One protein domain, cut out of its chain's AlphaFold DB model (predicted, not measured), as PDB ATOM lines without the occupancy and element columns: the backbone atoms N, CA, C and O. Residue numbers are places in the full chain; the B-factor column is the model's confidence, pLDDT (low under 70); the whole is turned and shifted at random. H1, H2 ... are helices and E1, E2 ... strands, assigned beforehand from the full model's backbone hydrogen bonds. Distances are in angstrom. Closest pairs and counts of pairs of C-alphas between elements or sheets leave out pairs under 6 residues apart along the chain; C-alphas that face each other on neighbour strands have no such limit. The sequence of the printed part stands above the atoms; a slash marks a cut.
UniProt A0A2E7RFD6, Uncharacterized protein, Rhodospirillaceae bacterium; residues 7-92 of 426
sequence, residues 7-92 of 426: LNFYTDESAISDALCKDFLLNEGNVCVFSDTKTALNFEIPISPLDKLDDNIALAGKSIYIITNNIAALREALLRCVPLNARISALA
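AT A GLANCE: This is residues 7 to 92 of the 426 residues of an uncharacterized protein of Rhodospirillaceae bacterium (UniProt A0A2E7RFD6). A twisted sheet of five parallel strands forms the middle of this domain, with one helix packed on each face: H1 covers one side of E5 and E4, and the shorter H2 covers the other. The strands lie side by side in the order E1, E5, E4, E2, E3, and their lines turn by 106 degrees from edge to edge. The printed part has 86 residues, with two named helices and five named strands that follow along it as E1, H1, E2, E3, E4, H2, E5; the class is mixed, helices and strands. It is compact and rounded, with a radius of gyration of the C-alphas of 11.7 A and spans of 29 by 28 by 20 A.

HOW THE PARTS SIT: Begin at E1, residues 7 to 10, an edge strand parallel to E5, residues 87 to 91; look for N 8 and O 88, 2.8 A apart. E5 is parallel to E4, residues 63 to 67, with N 64 and O 87 at 2.8 A. E4 is parallel to E2, residues 31 to 35, with N 34 and O 65 at 2.8 A. E2 is parallel to the other edge strand, E3, residues 47 to 49, at an angle of 50 degrees, with N 48 and O 33 at 2.9 A. H1, residues 13 to 26, is on the sheet at a height of 9.0 A, over E5 and E4, and runs along the strands, at 23 degrees to E4 on the local plane; its closest C-alphas to E4 are those of Leu 20 and Tyr 65, 7.4 A apart. E1, H1, E2 form a split strand-helix-strand unit, two parallel strands joined through a helix with E5 and E4 between them, and its crossover is right-handed. H2, residues 71 to 80, is on the opposite face at a height of 9.5 A, over E4 and only just over E5, with 3 of its C-alphas there; the C-alphas of Ile 66 and Leu 74 are the closest of E4 and H2, at 7.3 A. E4, H2, E5 form a strand-helix-strand unit, two parallel neighbour strands with a helix between them along the chain, and its crossover is right-handed. In H1 and H2 every O i to N i+4 pair is within hydrogen-bond range.

IN THESE COORDINATES: Find C-alpha 7 at (-18.705, -15.812, -43.016), where E1 begins. H1 starts at C-alpha 13 and runs 20.1 A; E2 spans 13.3 A, E3 6.7 A and E4 13.0 A. H2 spans 14.5 A from C-alpha 71 at (-34.585, -18.989, -40.084), and E5 runs 13.9 A to C-alpha 91 at (-25.740, -21.767, -37.284).

THE WHOLE: The C-alphas of Leu 26 and Ala 72, the two farthest apart, are 31.1 A apart. The printed part has no cut; the links E2 to E3 and E3 to E4 are long. The pLDDT is under 70 at residues 28 to 29, 38 to 44 and 54 to 58.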
ATOM      1  N   LEU A   7     -17.487 -15.204 -43.550       96.19
ATOM      2  CA  LEU A   7     -18.705 -15.812 -43.016       96.19
ATOM      3  C   LEU A   7     -18.433 -17.277 -42.687       96.19
ATOM      4  O   LEU A   7     -17.864 -17.997 -43.499       96.19
ATOM      5  N   ASN A   8     -18.836 -17.740 -41.513       96.44
ATOM      6  CA  ASN A   8     -18.674 -19.120 -41.080       96.44
ATOM      7  C   ASN A   8     -20.025 -19.677 -40.647       96.44
ATOM      8  O   ASN A   8     -20.791 -19.001 -39.958       96.44
ATOM      9  N   PHE A   9     -20.284 -20.925 -41.020       95.94
ATOM     10  CA  PHE A   9     -21.468 -21.655 -40.595       95.94
ATOM     11  C   PHE A   9     -21.073 -22.911 -39.827       95.94
ATOM     12  O   PHE A   9     -20.128 -23.605 -40.203       95.94
ATOM     13  N   TYR A  10     -21.816 -23.196 -38.762       94.19
ATOM     14  CA  TYR A  10     -21.608 -24.343 -37.882       94.19
ATOM     15  C   TYR A  10     -22.823 -25.265 -37.925       94.19
ATOM     16  O   TYR A  10     -23.955 -24.805 -38.042       94.19
ATOM     17  N   THR A  11     -22.592 -26.573 -37.847       90.62
ATOM     18  CA  THR A  11     -23.645 -27.589 -37.994       90.62
ATOM     19  C   THR A  11     -24.614 -27.642 -36.822       90.62
ATOM     20  O   THR A  11     -25.748 -28.075 -37.006       90.62
ATOM     21  N   ASP A  12     -24.170 -27.218 -35.641       88.44
ATOM     22  CA  ASP A  12     -24.909 -27.321 -34.389       88.44
ATOM     23  C   ASP A  12     -24.413 -26.302 -33.347       88.44
ATOM     24  O   ASP A  12     -23.367 -25.657 -33.504       88.44
ATOM     25  N   GLU A  13     -25.199 -26.162 -32.275       85.00
ATOM     26  CA  GLU A  13     -24.940 -25.247 -31.157       85.00
ATOM     27  C   GLU A  13     -23.630 -25.557 -30.415       85.00
ATOM     28  O   GLU A  13     -22.967 -24.635 -29.938       85.00
ATOM     29  N   SER A  14     -23.205 -26.824 -30.347       85.81
ATOM     30  CA  SER A  14     -21.958 -27.197 -29.665       85.81
ATOM     31  C   SER A  14     -20.749 -26.667 -30.429       85.81
ATOM     32  O   SER A  14     -19.881 -26.019 -29.849       85.81
ATOM     33  N   ALA A  15     -20.718 -26.876 -31.746       88.31
ATOM     34  CA  ALA A  15     -19.607 -26.463 -32.591       88.31
ATOM     35  C   ALA A  15     -19.421 -24.935 -32.614       88.31
ATOM     36  O   ALA A  15     -18.288 -24.445 -32.559       88.31
ATOM     37  N   ILE A  16     -20.519 -24.166 -32.665       86.88
ATOM     38  CA  ILE A  16     -20.433 -22.698 -32.600       86.88
ATOM     39  C   ILE A  16     -20.019 -22.214 -31.205       86.88
ATOM     40  O   ILE A  16     -19.261 -21.250 -31.104       86.88
ATOM     41  N   SER A  17     -20.452 -22.901 -30.142       84.81
ATOM     42  CA  SER A  17     -20.066 -22.586 -28.762       84.81
ATOM     43  C   SER A  17     -18.570 -22.792 -28.536       84.81
ATOM     44  O   SER A  17     -17.905 -21.911 -27.990       84.81
ATOM     45  N   ASP A  18     -18.015 -23.905 -29.019       86.31
ATOM     46  CA  ASP A  18     -16.580 -24.193 -28.935       86.31
ATOM     47  C   ASP A  18     -15.753 -23.140 -29.687       86.31
ATOM     48  O   ASP A  18     -14.746 -22.632 -29.178       86.31
ATOM     49  N   ALA A  19     -16.198 -22.766 -30.892       86.19
ATOM     50  CA  ALA A  19     -15.553 -21.725 -31.684       86.19
ATOM     51  C   ALA A  19     -15.606 -20.359 -30.991       86.19
ATOM     52  O   ALA A  19     -14.605 -19.644 -30.971       86.19
ATOM     53  N   LEU A  20     -16.752 -20.004 -30.408       85.44
ATOM     54  CA  LEU A  20     -16.924 -18.771 -29.651       85.44
ATOM     55  C   LEU A  20     -16.002 -18.718 -28.433       85.44
ATOM     56  O   LEU A  20     -15.332 -17.709 -28.225       85.44
ATOM     57  N   CYS A  21     -15.935 -19.794 -27.646       83.44
ATOM     58  CA  CYS A  21     -15.076 -19.854 -26.463       83.44
ATOM     59  C   CYS A  21     -13.614 -19.626 -26.837       83.44
ATOM     60  O   CYS A  21     -12.906 -18.855 -26.188       83.44
ATOM     61  N   LYS A  22     -13.170 -20.262 -27.922       84.12
ATOM     62  CA  LYS A  22     -11.812 -20.097 -28.431       84.12
ATOM     63  C   LYS A  22     -11.534 -18.658 -28.876       84.12
ATOM     64  O   LYS A  22     -10.499 -18.113 -28.502       84.12
ATOM     65  N   ASP A  23     -12.432 -18.043 -29.645       83.12
ATOM     66  CA  ASP A  23     -12.255 -16.664 -30.117       83.12
ATOM     67  C   ASP A  23     -12.287 -15.658 -28.959       83.12
ATOM     68  O   ASP A  23     -11.486 -14.723 -28.956       83.12
ATOM     69  N   PHE A  24     -13.156 -15.871 -27.964       81.44
ATOM     70  CA  PHE A  24     -13.272 -15.022 -26.777       81.44
ATOM     71  C   PHE A  24     -11.993 -15.042 -25.931       81.44
ATOM     72  O   PHE A  24     -11.494 -13.982 -25.564       81.44
ATOM     73  N   LEU A  25     -11.415 -16.227 -25.695       79.69
ATOM     74  CA  LEU A  25     -10.153 -16.383 -24.957       79.69
ATOM     75  C   LEU A  25      -8.951 -15.749 -25.673       79.69
ATOM     76  O   LEU A  25      -7.980 -15.365 -25.027       79.69
ATOM     77  N   LEU A  26      -8.985 -15.675 -27.005       79.75
ATOM     78  CA  LEU A  26      -7.881 -15.149 -27.811       79.75
ATOM     79  C   LEU A  26      -8.006 -13.649 -28.112       79.75
ATOM     80  O   LEU A  26      -6.995 -13.015 -28.409       79.75
ATOM     81  N   ASN A  27      -9.217 -13.085 -28.070       75.19
ATOM     82  CA  ASN A  27      -9.508 -11.732 -28.550       75.19
ATOM     83  C   ASN A  27     -10.447 -10.970 -27.598       75.19
ATOM     84  O   ASN A  27     -11.498 -10.476 -28.024       75.19
ATOM     85  N   GLU A  28     -10.080 -10.874 -26.315       66.94
ATOM     86  CA  GLU A  28     -10.868 -10.158 -25.301       66.94
ATOM     87  C   GLU A  28     -11.277  -8.753 -25.794       66.94
ATOM     88  O   GLU A  28     -10.441  -7.922 -26.152       66.94
ATOM     89  N   GLY A  29     -12.591  -8.497 -25.857       66.12
ATOM     90  CA  GLY A  29     -13.174  -7.216 -26.291       66.12
ATOM     91  C   GLY A  29     -13.524  -7.087 -27.784       66.12
ATOM     92  O   GLY A  29     -14.211  -6.133 -28.157       66.12
ATOM     93  N   ASN A  30     -13.140  -8.050 -28.633       79.56
ATOM     94  CA  ASN A  30     -13.410  -8.030 -30.083       79.56
ATOM     95  C   ASN A  30     -14.451  -9.064 -30.542       79.56
ATOM     96  O   ASN A  30     -14.592  -9.310 -31.740       79.56
ATOM     97  N   VAL A  31     -15.190  -9.653 -29.603       79.44
ATOM     98  CA  VAL A  31     -16.252 -10.629 -29.868       79.44
ATOM     99  C   VAL A  31     -17.602 -10.042 -29.467       79.44
ATOM    100  O   VAL A  31     -17.740  -9.469 -28.386       79.44
ATOM    101  N   CYS A  32     -18.603 -10.169 -30.332       81.50
ATOM    102  CA  CYS A  32     -19.982  -9.776 -30.048       81.50
ATOM    103  C   CYS A  32     -20.913 -10.960 -30.289       81.50
ATOM    104  O   CYS A  32     -20.862 -11.578 -31.349       81.50
ATOM    105  N   VAL A  33     -21.758 -11.271 -29.306       81.12
ATOM    106  CA  VAL A  33     -22.709 -12.385 -29.378       81.12
ATOM    107  C   VAL A  33     -24.121 -11.829 -29.401       81.12
ATOM    108  O   VAL A  33     -24.503 -11.066 -28.511       81.12
ATOM    109  N   PHE A  34     -24.886 -12.235 -30.406       81.25
ATOM    110  CA  PHE A  34     -26.287 -11.892 -30.571       81.25
ATOM    111  C   PHE A  34     -27.126 -13.166 -30.567       81.25
ATOM    112  O   PHE A  34     -26.848 -14.095 -31.325       81.25
ATOM    113  N   SER A  35     -28.137 -13.218 -29.701       81.19
ATOM    114  CA  SER A  35     -29.007 -14.389 -29.557       81.19
ATOM    115  C   SER A  35     -30.440 -13.986 -29.227       81.19
ATOM    116  O   SER A  35     -30.668 -13.011 -28.508       81.19
ATOM    117  N   ASP A  36     -31.404 -14.756 -29.727       78.62
ATOM    118  CA  ASP A  36     -32.808 -14.739 -29.294       78.62
ATOM    119  C   ASP A  36     -33.144 -15.901 -28.339       78.62
ATOM    120  O   ASP A  36     -34.216 -15.925 -27.729       78.62
ATOM    121  N   THR A  37     -32.214 -16.841 -28.140       70.25
ATOM    122  CA  THR A  37     -32.358 -17.951 -27.198       70.25
ATOM    123  C   THR A  37     -31.632 -17.646 -25.885       70.25
ATOM    124  O   THR A  37     -30.451 -17.288 -25.854       70.25
ATOM    125  N   LYS A  38     -32.341 -17.805 -24.756       57.47
ATOM    126  CA  LYS A  38     -31.762 -17.674 -23.401       57.47
ATOM    127  C   LYS A  38     -30.767 -18.787 -23.069       57.47
ATOM    128  O   LYS A  38     -29.984 -18.648 -22.138       57.47
ATOM    129  N   THR A  39     -30.847 -19.896 -23.793       55.56
ATOM    130  CA  THR A  39     -30.142 -21.147 -23.516       55.56
ATOM    131  C   THR A  39     -28.702 -21.159 -24.003       55.56
ATOM    132  O   THR A  39     -27.979 -22.083 -23.649       55.56
ATOM    133  N   ALA A  40     -28.297 -20.184 -24.820       52.56
ATOM    134  CA  ALA A  40     -27.221 -20.412 -25.773       52.56
ATOM    135  C   ALA A  40     -25.885 -20.825 -25.142       52.56
ATOM    136  O   ALA A  40     -25.155 -21.585 -25.762       52.56
ATOM    137  N   LEU A  41     -25.519 -20.356 -23.946       56.59
ATOM    138  CA  LEU A  41     -24.145 -20.506 -23.473       56.59
ATOM    139  C   LEU A  41     -24.089 -20.482 -21.940       56.59
ATOM    140  O   LEU A  41     -24.427 -19.475 -21.329       56.59
ATOM    141  N   ASN A  42     -23.592 -21.552 -21.309       56.72
ATOM    142  CA  ASN A  42     -23.275 -21.617 -19.866       56.72
ATOM    143  C   ASN A  42     -22.087 -20.706 -19.460       56.72
ATOM    144  O   ASN A  42     -21.391 -20.977 -18.483       56.72
ATOM    145  N   PHE A  43     -21.811 -19.653 -20.225       59.12
ATOM    146  CA  PHE A  43     -20.625 -18.816 -20.097       59.12
ATOM    147  C   PHE A  43     -21.012 -17.404 -19.643       59.12
ATOM    148  O   PHE A  43     -22.054 -16.885 -20.035       59.12
ATOM    149  N   GLU A  44     -20.138 -16.741 -18.881       65.31
ATOM    150  CA  GLU A  44     -20.267 -15.324 -18.482       65.31
ATOM    151  C   GLU A  44     -20.023 -14.344 -19.656       65.31
ATOM    152  O   GLU A  44     -19.524 -13.235 -19.472       65.31
ATOM    153  N   ILE A  45     -20.334 -14.743 -20.893       71.00
ATOM    154  CA  ILE A  45     -20.142 -13.901 -22.077       71.00
ATOM    155  C   ILE A  45     -21.342 -12.949 -22.195       71.00
ATOM    156  O   ILE A  45     -22.484 -13.411 -22.179       71.00
ATOM    157  N   PRO A  46     -21.133 -11.628 -22.353       75.19
ATOM    158  CA  PRO A  46     -22.228 -10.694 -22.590       75.19
ATOM    159  C   PRO A  46     -22.970 -11.015 -23.895       75.19
ATOM    160  O   PRO A  46     -22.402 -10.922 -24.984       75.19
ATOM    161  N   ILE A  47     -24.255 -11.355 -23.783       78.50
ATOM    162  CA  ILE A  47     -25.145 -11.604 -24.923       78.50
ATOM    163  C   ILE A  47     -26.002 -10.361 -25.156       78.50
ATOM    164  O   ILE A  47     -26.695  -9.889 -24.252       78.50
ATOM    165  N   SER A  48     -25.971  -9.842 -26.381       81.69
ATOM    166  CA  SER A  48     -26.865  -8.772 -26.819       81.69
ATOM    167  C   SER A  48     -28.107  -9.349 -27.508       81.69
ATOM    168  O   SER A  48     -28.008 -10.341 -28.233       81.69
ATOM    169  N   PRO A  49     -29.287  -8.744 -27.319       78.81
ATOM    170  CA  PRO A  49     -30.460  -9.043 -28.133       78.81
ATOM    171  C   PRO A  49     -30.199  -8.819 -29.632       78.81
ATOM    172  O   PRO A  49     -29.511  -7.868 -30.004       78.81
ATOM    173  N   LEU A  50     -30.750  -9.685 -30.488       77.94
ATOM    174  CA  LEU A  50     -30.520  -9.675 -31.943       77.94
ATOM    175  C   LEU A  50     -30.981  -8.377 -32.637       77.94
ATOM    176  O   LEU A  50     -30.419  -7.963 -33.649       77.94
ATOM    177  N   ASP A  51     -31.988  -7.710 -32.078       76.94
ATOM    178  CA  ASP A  51     -32.501  -6.407 -32.511       76.94
ATOM    179  C   ASP A  51     -31.533  -5.242 -32.254       76.94
ATOM    180  O   ASP A  51     -31.711  -4.176 -32.829       76.94
ATOM    181  N   LYS A  52     -30.469  -5.439 -31.466       79.56
ATOM    182  CA  LYS A  52     -29.435  -4.418 -31.209       79.56
ATOM    183  C   LYS A  52     -28.235  -4.471 -32.156       79.56
ATOM    184  O   LYS A  52     -27.233  -3.804 -31.915       79.56
ATOM    185  N   LEU A  53     -28.297  -5.275 -33.212       78.25
ATOM    186  CA  LEU A  53     -27.196  -5.439 -34.167       78.25
ATOM    187  C   LEU A  53     -26.912  -4.171 -35.008       78.25
ATOM    188  O   LEU A  53     -25.846  -4.066 -35.603       78.25
ATOM    189  N   ASP A  54     -27.820  -3.189 -35.020       67.25
ATOM    190  CA  ASP A  54     -27.789  -2.021 -35.918       67.25
ATOM    191  C   ASP A  54     -26.728  -0.939 -35.588       67.25
ATOM    192  O   ASP A  54     -26.553   0.011 -36.360       67.25
ATOM    193  N   ASP A  55     -25.959  -1.075 -34.497       61.16
ATOM    194  CA  ASP A  55     -24.906  -0.127 -34.085       61.16
ATOM    195  C   ASP A  55     -23.616  -0.273 -34.939       61.16
ATOM    196  O   ASP A  55     -22.536  -0.655 -34.475       61.16
ATOM    197  N   ASN A  56     -23.730   0.046 -36.232       60.03
ATOM    198  CA  ASN A  56     -22.801  -0.329 -37.310       60.03
ATOM    199  C   ASN A  56     -21.339   0.166 -37.192       60.03
ATOM    200  O   ASN A  56     -20.457  -0.371 -37.861       60.03
ATOM    201  N   ILE A  57     -21.030   1.158 -36.348       55.66
ATOM    202  CA  ILE A  57     -19.662   1.714 -36.231       55.66
ATOM    203  C   ILE A  57     -18.815   0.953 -35.199       55.66
ATOM    204  O   ILE A  57     -17.604   0.820 -35.367       55.66
ATOM    205  N   ALA A  58     -19.431   0.398 -34.150       65.81
ATOM    206  CA  ALA A  58     -18.703  -0.252 -33.057       65.81
ATOM    207  C   ALA A  58     -18.333  -1.721 -33.344       65.81
ATOM    208  O   ALA A  58     -17.653  -2.348 -32.526       65.81
ATOM    209  N   LEU A  59     -18.799  -2.279 -34.468       76.12
ATOM    210  CA  LEU A  59     -18.657  -3.696 -34.826       76.12
ATOM    211  C   LEU A  59     -17.623  -3.964 -35.931       76.12
ATOM    212  O   LEU A  59     -17.278  -5.117 -36.186       76.12
ATOM    213  N   ALA A  60     -17.093  -2.923 -36.576       78.81
ATOM    214  CA  ALA A  60     -16.063  -3.085 -37.596       78.81
ATOM    215  C   ALA A  60     -14.788  -3.721 -37.007       78.81
ATOM    216  O   ALA A  60     -14.286  -3.296 -35.969       78.81
ATOM    217  N   GLY A  61     -14.260  -4.742 -37.684       81.25
ATOM    218  CA  GLY A  61     -13.081  -5.501 -37.265       81.25
ATOM    219  C   GLY A  61     -13.336  -6.555 -36.183       81.25
ATOM    220  O   GLY A  61     -12.384  -7.213 -35.770       81.25
ATOM    221  N   LYS A  62     -14.584  -6.737 -35.731       86.19
ATOM    222  CA  LYS A  62     -14.941  -7.725 -34.701       86.19
ATOM    223  C   LYS A  62     -15.332  -9.085 -35.285       86.19
ATOM    224  O   LYS A  62     -15.679  -9.199 -36.463       86.19
ATOM    225  N   SER A  63     -15.300 -10.105 -34.429       89.94
ATOM    226  CA  SER A  63     -15.982 -11.386 -34.642       89.94
ATOM    227  C   SER A  63     -17.409 -11.292 -34.090       89.94
ATOM    228  O   SER A  63     -17.607 -11.000 -32.911       89.94
ATOM    229  N   ILE A  64     -18.405 -11.546 -34.929       90.62
ATOM    230  CA  ILE A  64     -19.830 -11.494 -34.599       90.62
ATOM    231  C   ILE A  64     -20.386 -12.914 -34.631       90.62
ATOM    232  O   ILE A  64     -20.262 -13.607 -35.637       90.62
ATOM    233  N   TYR A  65     -21.027 -13.332 -33.547       92.00
ATOM    234  CA  TYR A  65     -21.707 -14.617 -33.436       92.00
ATOM    235  C   TYR A  65     -23.214 -14.391 -33.394       92.00
ATOM    236  O   TYR A  65     -23.700 -13.645 -32.546       92.00
ATOM    237  N   ILE A  66     -23.940 -15.036 -34.305       91.62
ATOM    238  CA  ILE A  66     -25.400 -15.001 -34.386       91.62
ATOM    239  C   ILE A  66     -25.920 -16.396 -34.037       91.62
ATOM    240  O   ILE A  66     -25.704 -17.350 -34.785       91.62
ATOM    241  N   ILE A  67     -26.600 -16.513 -32.897       89.50
ATOM    242  CA  ILE A  67     -27.130 -17.780 -32.383       89.50
ATOM    243  C   ILE A  67     -28.654 -17.696 -32.362       89.50
ATOM    244  O   ILE A  67     -29.245 -17.008 -31.536       89.50
ATOM    245  N   THR A  68     -29.299 -18.388 -33.294       89.12
ATOM    246  CA  THR A  68     -30.758 -18.495 -33.372       89.12
ATOM    247  C   THR A  68     -31.127 -19.783 -34.096       89.12
ATOM    248  O   THR A  68     -30.419 -20.212 -35.007       89.12
ATOM    249  N   ASN A  69     -32.256 -20.373 -33.708       89.81
ATOM    250  CA  ASN A  69     -32.869 -21.506 -34.408       89.81
ATOM    251  C   ASN A  69     -34.028 -21.058 -35.318       89.81
ATOM    252  O   ASN A  69     -34.723 -21.885 -35.904       89.81
ATOM    253  N   ASN A  70     -34.251 -19.745 -35.445       91.56
ATOM    254  CA  ASN A  70     -35.275 -19.157 -36.294       91.56
ATOM    255  C   ASN A  70     -34.657 -18.676 -37.618       91.56
ATOM    256  O   ASN A  70     -33.862 -17.738 -37.652       91.56
ATOM    257  N   ILE A  71     -35.070 -19.296 -38.727       91.19
ATOM    258  CA  ILE A  71     -34.585 -18.989 -40.084       91.19
ATOM    259  C   ILE A  71     -34.821 -17.523 -40.467       91.19
ATOM    260  O   ILE A  71     -33.938 -16.894 -41.051       91.19
ATOM    261  N   ALA A  72     -35.993 -16.970 -40.146       91.06
ATOM    262  CA  ALA A  72     -36.321 -15.588 -40.477       91.06
ATOM    263  C   ALA A  72     -35.437 -14.612 -39.689       91.06
ATOM    264  O   ALA A  72     -34.834 -13.718 -40.280       91.06
ATOM    265  N   ALA A  73     -35.274 -14.852 -38.382       90.69
ATOM    266  CA  ALA A  73     -34.404 -14.048 -37.525       90.69
ATOM    267  C   ALA A  73     -32.935 -14.106 -37.982       90.69
ATOM    268  O   ALA A  73     -32.264 -13.076 -38.036       90.69
ATOM    269  N   LEU A  74     -32.450 -15.292 -38.378       92.75
ATOM    270  CA  LEU A  74     -31.105 -15.456 -38.932       92.75
ATOM    271  C   LEU A  74     -30.923 -14.632 -40.210       92.75
ATOM    272  O   LEU A  74     -29.941 -13.903 -40.328       92.75
ATOM    273  N   ARG A  75     -31.859 -14.731 -41.163       92.06
ATOM    274  CA  ARG A  75     -31.797 -13.980 -42.426       92.06
ATOM    275  C   ARG A  75     -31.772 -12.473 -42.169       92.06
ATOM    276  O   ARG A  75     -30.901 -11.793 -42.702       92.06
ATOM    277  N   GLU A  76     -32.661 -11.959 -41.323       91.69
ATOM    278  CA  GLU A  76     -32.683 -10.535 -40.964       91.69
ATOM    279  C   GLU A  76     -31.366 -10.074 -40.330       91.69
ATOM    280  O   GLU A  76     -30.808  -9.049 -40.727       91.69
ATOM    281  N   ALA A  77     -30.834 -10.847 -39.382       91.75
ATOM    282  CA  ALA A  77     -29.579 -10.523 -38.720       91.75
ATOM    283  C   ALA A  77     -28.389 -10.522 -39.690       91.75
ATOM    284  O   ALA A  77     -27.564  -9.613 -39.648       91.75
ATOM    285  N   LEU A  78     -28.316 -11.494 -40.604       93.50
ATOM    286  CA  LEU A  78     -27.277 -11.521 -41.633       93.50
ATOM    287  C   LEU A  78     -27.354 -10.291 -42.549       93.50
ATOM    288  O   LEU A  78     -26.314  -9.727 -42.880       93.50
ATOM    289  N   LEU A  79     -28.552  -9.816 -42.911       91.31
ATOM    290  CA  LEU A  79     -28.690  -8.612 -43.742       91.31
ATOM    291  C   LEU A  79     -28.270  -7.327 -43.037       91.31
ATOM    292  O   LEU A  79     -27.662  -6.462 -43.669       91.31
ATOM    293  N   ARG A  80     -28.499  -7.216 -41.726       90.25
ATOM    294  CA  ARG A  80     -27.964  -6.099 -40.926       90.25
ATOM    295  C   ARG A  80     -26.437  -6.046 -40.945       90.25
ATOM    296  O   ARG A  80     -25.859  -4.985 -40.735       90.25
ATOM    297  N   CYS A  81     -25.778  -7.156 -41.273       90.81
ATOM    298  CA  CYS A  81     -24.330  -7.225 -41.388       90.81
ATOM    299  C   CYS A  81     -23.759  -6.863 -42.771       90.81
ATOM    300  O   CYS A  81     -22.535  -6.839 -42.925       90.81
ATOM    301  N   VAL A  82     -24.587  -6.563 -43.779       89.94
ATOM    302  CA  VAL A  82     -24.123  -6.095 -45.101       89.94
ATOM    303  C   VAL A  82     -23.110  -4.935 -45.011       89.94
ATOM    304  O   VAL A  82     -22.035  -5.053 -45.611       89.94
ATOM    305  N   PRO A  83     -23.360  -3.843 -44.254       87.81
ATOM    306  CA  PRO A  83     -22.408  -2.733 -44.158       87.81
ATOM    307  C   PRO A  83     -21.154  -3.071 -43.338       87.81
ATOM    308  O   PRO A  83     -20.152  -2.357 -43.423       87.81
ATOM    309  N   LEU A  84     -21.166  -4.153 -42.553       87.31
ATOM    310  CA  LEU A  84     -20.106  -4.448 -41.598       87.31
ATOM    311  C   LEU A  84     -18.849  -4.991 -42.282       87.31
ATOM    312  O   LEU A  84     -18.882  -5.780 -43.227       87.31
ATOM    313  N   ASN A  85     -17.699  -4.575 -41.765       87.81
ATOM    314  CA  ASN A  85     -16.402  -5.150 -42.101       87.81
ATOM    315  C   ASN A  85     -15.970  -6.087 -40.966       87.81
ATOM    316  O   ASN A  85     -15.138  -5.703 -40.146       87.81
ATOM    317  N   ALA A  86     -16.613  -7.249 -40.862       89.06
ATOM    318  CA  ALA A  86     -16.494  -8.153 -39.720       89.06
ATOM    319  C   ALA A  86     -16.399  -9.624 -40.151       89.06
ATOM    320  O   ALA A  86     -16.808  -9.997 -41.258       89.06
ATOM    321  N   ARG A  87     -15.910 -10.469 -39.237       93.19
ATOM    322  CA  ARG A  87     -16.093 -11.922 -39.326       93.19
ATOM    323  C   ARG A  87     -17.435 -12.272 -38.699       93.19
ATOM    324  O   ARG A  87     -17.704 -11.844 -37.584       93.19
ATOM    325  N   ILE A  88     -18.247 -13.065 -39.381       94.50
ATOM    326  CA  ILE A  88     -19.563 -13.493 -38.906       94.50
ATOM    327  C   ILE A  88     -19.575 -15.007 -38.786       94.50
ATOM    328  O   ILE A  88     -19.108 -15.708 -39.678       94.50
ATOM    329  N   SER A  89     -20.135 -15.497 -37.695       95.25
ATOM    330  CA  SER A  89     -20.290 -16.907 -37.379       95.25
ATOM    331  C   SER A  89     -21.746 -17.173 -37.015       95.25
ATOM    332  O   SER A  89     -22.293 -16.494 -36.148       95.25
ATOM    333  N   ALA A  90     -22.385 -18.141 -37.670       95.12
ATOM    334  CA  ALA A  90     -23.794 -18.463 -37.448       95.12
ATOM    335  C   ALA A  90     -24.081 -19.969 -37.545       95.12
ATOM    336  O   ALA A  90     -23.249 -20.750 -38.008       95.12
ATOM    337  N   LEU A  91     -25.269 -20.390 -37.112       92.62
ATOM    338  CA  LEU A  91     -25.740 -21.767 -37.284       92.62
ATOM    339  C   LEU A  91     -26.206 -22.026 -38.722       92.62
ATOM    340  O   LEU A  91     -26.867 -21.194 -39.343       92.62
ATOM    341  N   ALA A  92     -25.882 -23.205 -39.249       93.69
ATOM    342  CA  ALA A  92     -26.379 -23.696 -40.526       93.69
ATOM    343  C   ALA A  92     -27.796 -24.262 -40.347       93.69
ATOM    344  O   ALA A  92     -27.957 -25.440 -40.018       93.69
TER     345      ALA A  92